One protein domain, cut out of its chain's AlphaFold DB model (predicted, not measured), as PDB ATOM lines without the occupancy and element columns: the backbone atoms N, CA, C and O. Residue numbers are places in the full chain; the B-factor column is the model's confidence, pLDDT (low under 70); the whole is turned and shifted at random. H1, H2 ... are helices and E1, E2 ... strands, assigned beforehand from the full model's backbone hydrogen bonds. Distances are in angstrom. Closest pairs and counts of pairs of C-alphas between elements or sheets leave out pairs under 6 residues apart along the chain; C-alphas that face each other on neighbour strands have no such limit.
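Overview. This is residues 4 to 57 of the 141 residues of an uncharacterized protein of Fusobacterium hwasookii ChDC F300 (UniProt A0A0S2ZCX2). A two-stranded hairpin, E1 and E2, forms one end of the longest axis; helix H1 stands at the other end, and helix H2 folds back from it into the middle, where its last residues come near the end of E2. The short last helix H3 sits near the turn of the strand hairpin. The printed part has 54 residues, in the order E1, E2, H1, H2, H3, with an antiparallel sheet of order E1 - E2; the class is mixed, helices and strands. The whole is compact, with a radius of gyration of the C-alphas of 11.4 A, and only just elongated, spanning 31 by 20 by 16 A.

Along the chain. E1, residues 4 to 8, begins at C-alpha 4 (-94.141, 44.961, -31.409) and is 12.3 A long. E2, residues 11 to 16, measures 15.8 A. H1, residues 20 to 30, is 15.5 A long, and H2, residues 35 to 43, is 12.1 A. H3, residues 53 to 57, measures 6.0 A and ends at C-alpha 57 (-98.691, 27.338, -26.932).

Arrangement. E1 and E2 form a hairpin, antiparallel at 147 degrees, with N 6 and O 13 within hydrogen-bond range at 2.9 A and N 11 and O 8 at 2.8 A. The closest C-alphas of E2 and H2, Val 15 and Leu 43, are 6.5 A apart. H1 and H2 form a helical hairpin and only just touch, with 3 pairs of C-alphas within 8 A, the closest those of Ile 30 and Tyr 38 at 6.6 A. They run opposite ways at a tilt of 36 degrees, only just steep. H2 and H3 only just touch, with 3 pairs within 8 A, the closest C-alphas being those of Lys 40 and Leu 53 at 6.4 A. The closest C-alphas of E2 and H3, Phe 11 and Ile 56, are 6.4 A apart. H1 and H3 are apart. In H1, H2 and H3 every O i to N i+4 pair is within hydrogen-bond range.

Size, cuts and confidence. The two C-alphas farthest apart, those of Asn 10 and Ser 21, are 31.6 A from each other. The printed part has no cut and no long link. Its mean pLDDT is 91.8, and Arg 32 is the one printed residue under 70.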
ATOM      1  N   LYS A   4     -92.698  45.155 -31.300       95.12
ATOM      2  CA  LYS A   4     -94.141  44.961 -31.409       95.12
ATOM      3  C   LYS A   4     -94.614  43.979 -30.348       95.12
ATOM      4  O   LYS A   4     -94.001  42.935 -30.151       95.12
ATOM      5  N   VAL A   5     -95.689  44.324 -29.650       96.31
ATOM      6  CA  VAL A   5     -96.363  43.420 -28.711       96.31
ATOM      7  C   VAL A   5     -97.622  42.908 -29.395       96.31
ATOM      8  O   VAL A   5     -98.407  43.702 -29.914       96.31
ATOM      9  N   ILE A   6     -97.782  41.591 -29.443       95.88
ATOM     10  CA  ILE A   6     -98.944  40.909 -30.013       95.88
ATOM     11  C   ILE A   6     -99.572  40.015 -28.950       95.88
ATOM     12  O   ILE A   6     -98.861  39.384 -28.175       95.88
ATOM     13  N   ASN A   7    -100.900  39.945 -28.924       95.62
ATOM     14  CA  ASN A   7    -101.592  39.027 -28.031       95.62
ATOM     15  C   ASN A   7    -101.731  37.654 -28.708       95.62
ATOM     16  O   ASN A   7    -102.270  37.558 -29.813       95.62
ATOM     17  N   VAL A   8    -101.210  36.608 -28.069       93.94
ATOM     18  CA  VAL A   8    -101.187  35.233 -28.578       93.94
ATOM     19  C   VAL A   8    -101.572  34.294 -27.451       93.94
ATOM     20  O   VAL A   8    -100.885  34.239 -26.439       93.94
ATOM     21  N   ASN A   9    -102.666  33.551 -27.625       93.12
ATOM     22  CA  ASN A   9    -103.166  32.609 -26.620       93.12
ATOM     23  C   ASN A   9    -103.290  33.222 -25.205       93.12
ATOM     24  O   ASN A   9    -102.939  32.593 -24.211       93.12
ATOM     25  N   ASN A  10    -103.771  34.469 -25.122       93.31
ATOM     26  CA  ASN A  10    -103.873  35.275 -23.894       93.31
ATOM     27  C   ASN A  10    -102.536  35.728 -23.274       93.31
ATOM     28  O   ASN A  10    -102.539  36.274 -22.172       93.31
ATOM     29  N   PHE A  11    -101.414  35.571 -23.976       95.44
ATOM     30  CA  PHE A  11    -100.118  36.126 -23.590       95.44
ATOM     31  C   PHE A  11     -99.767  37.355 -24.423       95.44
ATOM     32  O   PHE A  11     -99.950  37.367 -25.641       95.44
ATOM     33  N   ASP A  12     -99.179  38.358 -23.778       96.12
ATOM     34  CA  ASP A  12     -98.541  39.472 -24.471       96.12
ATOM     35  C   ASP A  12     -97.131  39.057 -24.904       96.12
ATOM     36  O   ASP A  12     -96.183  39.043 -24.119       96.12
ATOM     37  N   VAL A  13     -96.999  38.702 -26.178       96.44
ATOM     38  CA  VAL A  13     -95.746  38.257 -26.787       96.44
ATOM     39  C   VAL A  13     -95.053  39.449 -27.434       96.44
ATOM     40  O   VAL A  13     -95.581  40.100 -28.336       96.44
ATOM     41  N   THR A  14     -93.839  39.740 -26.979       96.44
ATOM     42  CA  THR A  14     -92.970  40.755 -27.569       96.44
ATOM     43  C   THR A  14     -92.146  40.153 -28.703       96.44
ATOM     44  O   THR A  14     -91.326  39.264 -28.484       96.44
ATOM     45  N   VAL A  15     -92.298  40.713 -29.900       95.50
ATOM     46  CA  VAL A  15     -91.482  40.424 -31.079       95.50
ATOM     47  C   VAL A  15     -90.616  41.645 -31.388       95.50
ATOM     48  O   VAL A  15     -91.081  42.786 -31.320       95.50
ATOM     49  N   MET A  16     -89.343  41.417 -31.697       94.44
ATOM     50  CA  MET A  16     -88.372  42.476 -31.966       94.44
ATOM     51  C   MET A  16     -87.747  42.291 -33.344       94.44
ATOM     52  O   MET A  16     -87.280  41.199 -33.667       94.44
ATOM     53  N   GLU A  17     -87.707  43.370 -34.124       92.81
ATOM     54  CA  GLU A  17     -86.997  43.430 -35.401       92.81
ATOM     55  C   GLU A  17     -85.522  43.057 -35.192       92.81
ATOM     56  O   GLU A  17     -84.887  43.486 -34.222       92.81
ATOM     57  N   GLN A  18     -84.966  42.276 -36.116       92.62
ATOM     58  CA  GLN A  18     -83.558  41.886 -36.109       92.62
ATOM     59  C   GLN A  18     -82.877  42.304 -37.414       92.62
ATOM     60  O   GLN A  18     -83.531  42.360 -38.454       92.62
ATOM     61  N   PRO A  19     -81.551  42.540 -37.407       91.81
ATOM     62  CA  PRO A  19     -80.816  42.853 -38.626       91.81
ATOM     63  C   PRO A  19     -81.038  41.797 -39.716       91.81
ATOM     64  O   PRO A  19     -81.039  40.597 -39.435       91.81
ATOM     65  N   ALA A  20     -81.121  42.218 -40.981       89.69
ATOM     66  CA  ALA A  20     -81.328  41.303 -42.108       89.69
ATOM     67  C   ALA A  20     -80.292  40.159 -42.161       89.69
ATOM     68  O   ALA A  20     -80.620  39.030 -42.522       89.69
ATOM     69  N   SER A  21     -79.047  40.414 -41.742       91.62
ATOM     70  CA  SER A  21     -78.000  39.390 -41.633       91.62
ATOM     71  C   SER A  21     -78.341  38.291 -40.621       91.62
ATOM     72  O   SER A  21     -78.070  37.119 -40.882       91.62
ATOM     73  N   TYR A  22     -78.968  38.641 -39.495       91.00
ATOM     74  CA  TYR A  22     -79.459  37.676 -38.515       91.00
ATOM     75  C   TYR A  22     -80.579  36.824 -39.111       91.00
ATOM     76  O   TYR A  22     -80.505  35.599 -39.045       91.00
ATOM     77  N   VAL A  23     -81.565  37.457 -39.756       89.00
ATOM     78  CA  VAL A  23     -82.700  36.761 -40.390       89.00
ATOM     79  C   VAL A  23     -82.210  35.766 -41.444       89.00
ATOM     80  O   VAL A  23     -82.574  34.592 -41.405       89.00
ATOM     81  N   LEU A  24     -81.308  36.189 -42.334       88.31
ATOM     82  CA  LEU A  24     -80.730  35.320 -43.364       88.31
ATOM     83  C   LEU A  24     -79.962  34.132 -42.766       88.31
ATOM     84  O   LEU A  24     -80.061  33.012 -43.268       88.31
ATOM     85  N   ASN A  25     -79.195  34.355 -41.697       90.94
ATOM     86  CA  ASN A  25     -78.466  33.285 -41.017       90.94
ATOM     87  C   ASN A  25     -79.410  32.307 -40.306       90.94
ATOM     88  O   ASN A  25     -79.191  31.095 -40.356       90.94
ATOM     89  N   LEU A  26     -80.472  32.820 -39.682       90.00
ATOM     90  CA  LEU A  26     -81.503  32.020 -39.033       90.00
ATOM     91  C   LEU A  26     -82.203  31.100 -40.043       90.00
ATOM     92  O   LEU A  26     -82.296  29.893 -39.812       90.00
ATOM     93  N   GLU A  27     -82.613  31.647 -41.190       88.25
ATOM     94  CA  GLU A  27     -83.263  30.888 -42.263       88.25
ATOM     95  C   GLU A  27     -82.357  29.805 -42.855       88.25
ATOM     96  O   GLU A  27     -82.826  28.694 -43.098       88.25
ATOM     97  N   LYS A  28     -81.058  30.083 -43.030       88.81
ATOM     98  CA  LYS A  28     -80.081  29.082 -43.495       88.81
ATOM     99  C   LYS A  28     -79.885  27.938 -42.501       88.81
ATOM    100  O   LYS A  28     -79.674  26.806 -42.923       88.81
ATOM    101  N   ARG A  29     -79.910  28.231 -41.197       88.94
ATOM    102  CA  ARG A  29     -79.624  27.251 -40.139       88.94
ATOM    103  C   ARG A  29     -80.818  26.356 -39.818       88.94
ATOM    104  O   ARG A  29     -80.634  25.165 -39.601       88.94
ATOM    105  N   ILE A  30     -82.013  26.933 -39.725       86.50
ATOM    106  CA  ILE A  30     -83.214  26.232 -39.236       86.50
ATOM    107  C   ILE A  30     -84.129  25.802 -40.384       86.50
ATOM    108  O   ILE A  30     -84.815  24.786 -40.283       86.50
ATOM    109  N   GLY A  31     -84.109  26.538 -41.496       76.31
ATOM    110  CA  GLY A  31     -85.090  26.388 -42.560       76.31
ATOM    111  C   GLY A  31     -86.426  27.044 -42.203       76.31
ATOM    112  O   GLY A  31     -86.747  27.303 -41.045       76.31
ATOM    113  N   ARG A  32     -87.231  27.340 -43.226       68.44
ATOM    114  CA  ARG A  32     -88.512  28.047 -43.057       68.44
ATOM    115  C   ARG A  32     -89.648  27.161 -42.539       68.44
ATOM    116  O   ARG A  32     -90.672  27.702 -42.138       68.44
ATOM    117  N   THR A  33     -89.473  25.843 -42.579       72.44
ATOM    118  CA  THR A  33     -90.509  24.841 -42.288       72.44
ATOM    119  C   THR A  33     -90.501  24.342 -40.842       72.44
ATOM    120  O   THR A  33     -91.478  23.733 -40.423       72.44
ATOM    121  N   ARG A  34     -89.439  24.607 -40.067       86.00
ATOM    122  CA  ARG A  34     -89.344  24.239 -38.642       86.00
ATOM    123  C   ARG A  34     -89.873  25.386 -37.784       86.00
ATOM    124  O   ARG A  34     -89.104  26.198 -37.263       86.00
ATOM    125  N   ILE A  35     -91.196  25.510 -37.739       91.12
ATOM    126  CA  ILE A  35     -91.888  26.680 -37.190       91.12
ATOM    127  C   ILE A  35     -91.670  26.829 -35.683       91.12
ATOM    128  O   ILE A  35     -91.518  27.955 -35.210       91.12
ATOM    129  N   VAL A  36     -91.564  25.725 -34.937       95.81
ATOM    130  CA  VAL A  36     -91.281  25.765 -33.495       95.81
ATOM    131  C   VAL A  36     -89.871  26.284 -33.237       95.81
ATOM    132  O   VAL A  36     -89.699  27.247 -32.494       95.81
ATOM    133  N   ASP A  37     -88.860  25.698 -33.884       95.00
ATOM    134  CA  ASP A  37     -87.459  26.099 -33.699       95.00
ATOM    135  C   ASP A  37     -87.238  27.564 -34.097       95.00
ATOM    136  O   ASP A  37     -86.587  28.324 -33.379       95.00
ATOM    137  N   TYR A  38     -87.825  27.983 -35.221       93.88
ATOM    138  CA  TYR A  38     -87.752  29.368 -35.671       93.88
ATOM    139  C   TYR A  38     -88.383  30.318 -34.649       93.88
ATOM    140  O   TYR A  38     -87.785  31.335 -34.296       93.88
ATOM    141  N   THR A  39     -89.574  29.975 -34.148       95.50
ATOM    142  CA  THR A  39     -90.293  30.790 -33.160       95.50
ATOM    143  C   THR A  39     -89.508  30.890 -31.853       95.50
ATOM    144  O   THR A  39     -89.348  31.985 -31.317       95.50
ATOM    145  N   LYS A  40     -88.916  29.787 -31.381       95.56
ATOM    146  CA  LYS A  40     -88.033  29.801 -30.206       95.56
ATOM    147  C   LYS A  40     -86.863  30.765 -30.380       95.56
ATOM    148  O   LYS A  40     -86.563  31.514 -29.459       95.56
ATOM    149  N   GLU A  41     -86.201  30.780 -31.539       94.56
ATOM    150  CA  GLU A  41     -85.058  31.675 -31.767       94.56
ATOM    151  C   GLU A  41     -85.435  33.158 -31.787       94.56
ATOM    152  O   GLU A  41     -84.677  33.973 -31.264       94.56
ATOM    153  N   ILE A  42     -86.572  33.529 -32.381       93.81
ATOM    154  CA  ILE A  42     -86.982  34.942 -32.437       93.81
ATOM    155  C   ILE A  42     -87.478  35.447 -31.079       93.81
ATOM    156  O   ILE A  42     -87.215  36.595 -30.732       93.81
ATOM    157  N   LEU A  43     -88.110  34.588 -30.271       95.06
ATOM    158  CA  LEU A  43     -88.610  34.957 -28.943       95.06
ATOM    159  C   LEU A  43     -87.514  35.088 -27.877       95.06
ATOM    160  O   LEU A  43     -87.788  35.631 -26.806       95.06
ATOM    161  N   LYS A  44     -86.268  34.679 -28.169       93.06
ATOM    162  CA  LYS A  44     -85.096  34.969 -27.317       93.06
ATOM    163  C   LYS A  44     -84.827  36.466 -27.165       93.06
ATOM    164  O   LYS A  44     -84.088  36.848 -26.257       93.06
ATOM    165  N   TYR A  45     -85.380  37.297 -28.051       90.56
ATOM    166  CA  TYR A  45     -85.167  38.737 -28.063       90.56
ATOM    167  C   TYR A  45     -86.496  39.496 -27.925       90.56
ATOM    168  O   TYR A  45     -87.416  39.255 -28.706       90.56
ATOM    169  N   PRO A  46     -86.588  40.470 -27.003       86.94
ATOM    170  CA  PRO A  46     -85.634  40.762 -25.928       86.94
ATOM    171  C   PRO A  46     -85.574  39.636 -24.878       86.94
ATOM    172  O   PRO A  46     -86.583  39.016 -24.547       86.94
ATOM    173  N   SER A  47     -84.374  39.385 -24.344       88.88
ATOM    174  CA  SER A  47     -84.129  38.283 -23.404       88.88
ATOM    175  C   SER A  47     -84.906  38.461 -22.098       88.88
ATOM    176  O   SER A  47     -84.927  39.551 -21.531       88.88
ATOM    177  N   GLY A  48     -85.538  37.381 -21.630       90.00
ATOM    178  CA  GLY A  48     -86.257  37.338 -20.351       90.00
ATOM    179  C   GLY A  48     -87.608  38.057 -20.329       90.00
ATOM    180  O   GLY A  48     -88.168  38.222 -19.252       90.00
ATOM    181  N   ILE A  49     -88.125  38.502 -21.481       93.44
ATOM    182  CA  ILE A  49     -89.420  39.198 -21.557       93.44
ATOM    183  C   ILE A  49     -90.574  38.246 -21.867       93.44
ATOM    184  O   ILE A  49     -91.634  38.361 -21.259       93.44
ATOM    185  N   ASN A  50     -90.389  37.333 -22.818       95.44
ATOM    186  CA  ASN A  50     -91.436  36.390 -23.197       95.44
ATOM    187  C   ASN A  50     -91.438  35.175 -22.256       95.44
ATOM    188  O   ASN A  50     -90.352  34.703 -21.898       95.44
ATOM    189  N   PRO A  51     -92.618  34.623 -21.917       94.06
ATOM    190  CA  PRO A  51     -92.720  33.264 -21.394       94.06
ATOM    191  C   PRO A  51     -92.092  32.251 -22.359       94.06
ATOM    192  O   PRO A  51     -91.810  32.561 -23.525       94.06
ATOM    193  N   SER A  52     -91.893  31.022 -21.889       94.81
ATOM    194  CA  SER A  52     -91.463  29.942 -22.776       94.81
ATOM    195  C   SER A  52     -92.481  29.721 -23.898       94.81
ATOM    196  O   SER A  52     -93.678  29.982 -23.750       94.81
ATOM    197  N   LEU A  53     -92.014  29.228 -25.050       96.19
ATOM    198  CA  LEU A  53     -92.926  28.946 -26.158       96.19
ATOM    199  C   LEU A  53     -93.933  27.860 -25.758       96.19
ATOM    200  O   LEU A  53     -95.090  27.924 -26.143       96.19
ATOM    201  N   GLU A  54     -93.507  26.892 -24.957       96.00
ATOM    202  CA  GLU A  54     -94.339  25.827 -24.413       96.00
ATOM    203  C   GLU A  54     -95.519  26.371 -23.595       96.00
ATOM    204  O   GLU A  54     -96.649  25.915 -23.784       96.00
ATOM    205  N   GLU A  55     -95.286  27.384 -22.753       95.19
ATOM    206  CA  GLU A  55     -96.341  28.080 -22.005       95.19
ATOM    207  C   GLU A  55     -97.274  28.860 -22.936       95.19
ATOM    208  O   GLU A  55     -98.493  28.750 -22.812       95.19
ATOM    209  N   ILE A  56     -96.716  29.598 -23.905       96.38
ATOM    210  CA  ILE A  56     -97.505  30.377 -24.874       96.38
ATOM    211  C   ILE A  56     -98.414  29.458 -25.696       96.38
ATOM    212  O   ILE A  56     -99.570  29.790 -25.941       96.38
ATOM    213  N   ILE A  57     -97.918  28.302 -26.136       96.75
ATOM    214  CA  ILE A  57     -98.691  27.338 -26.932       96.75
ATOM    215  C   ILE A  57     -99.683  26.558 -26.059       96.75
ATOM    216  O   ILE A  57    -100.754  26.180 -26.543       96.75
TER     217      ILE A  57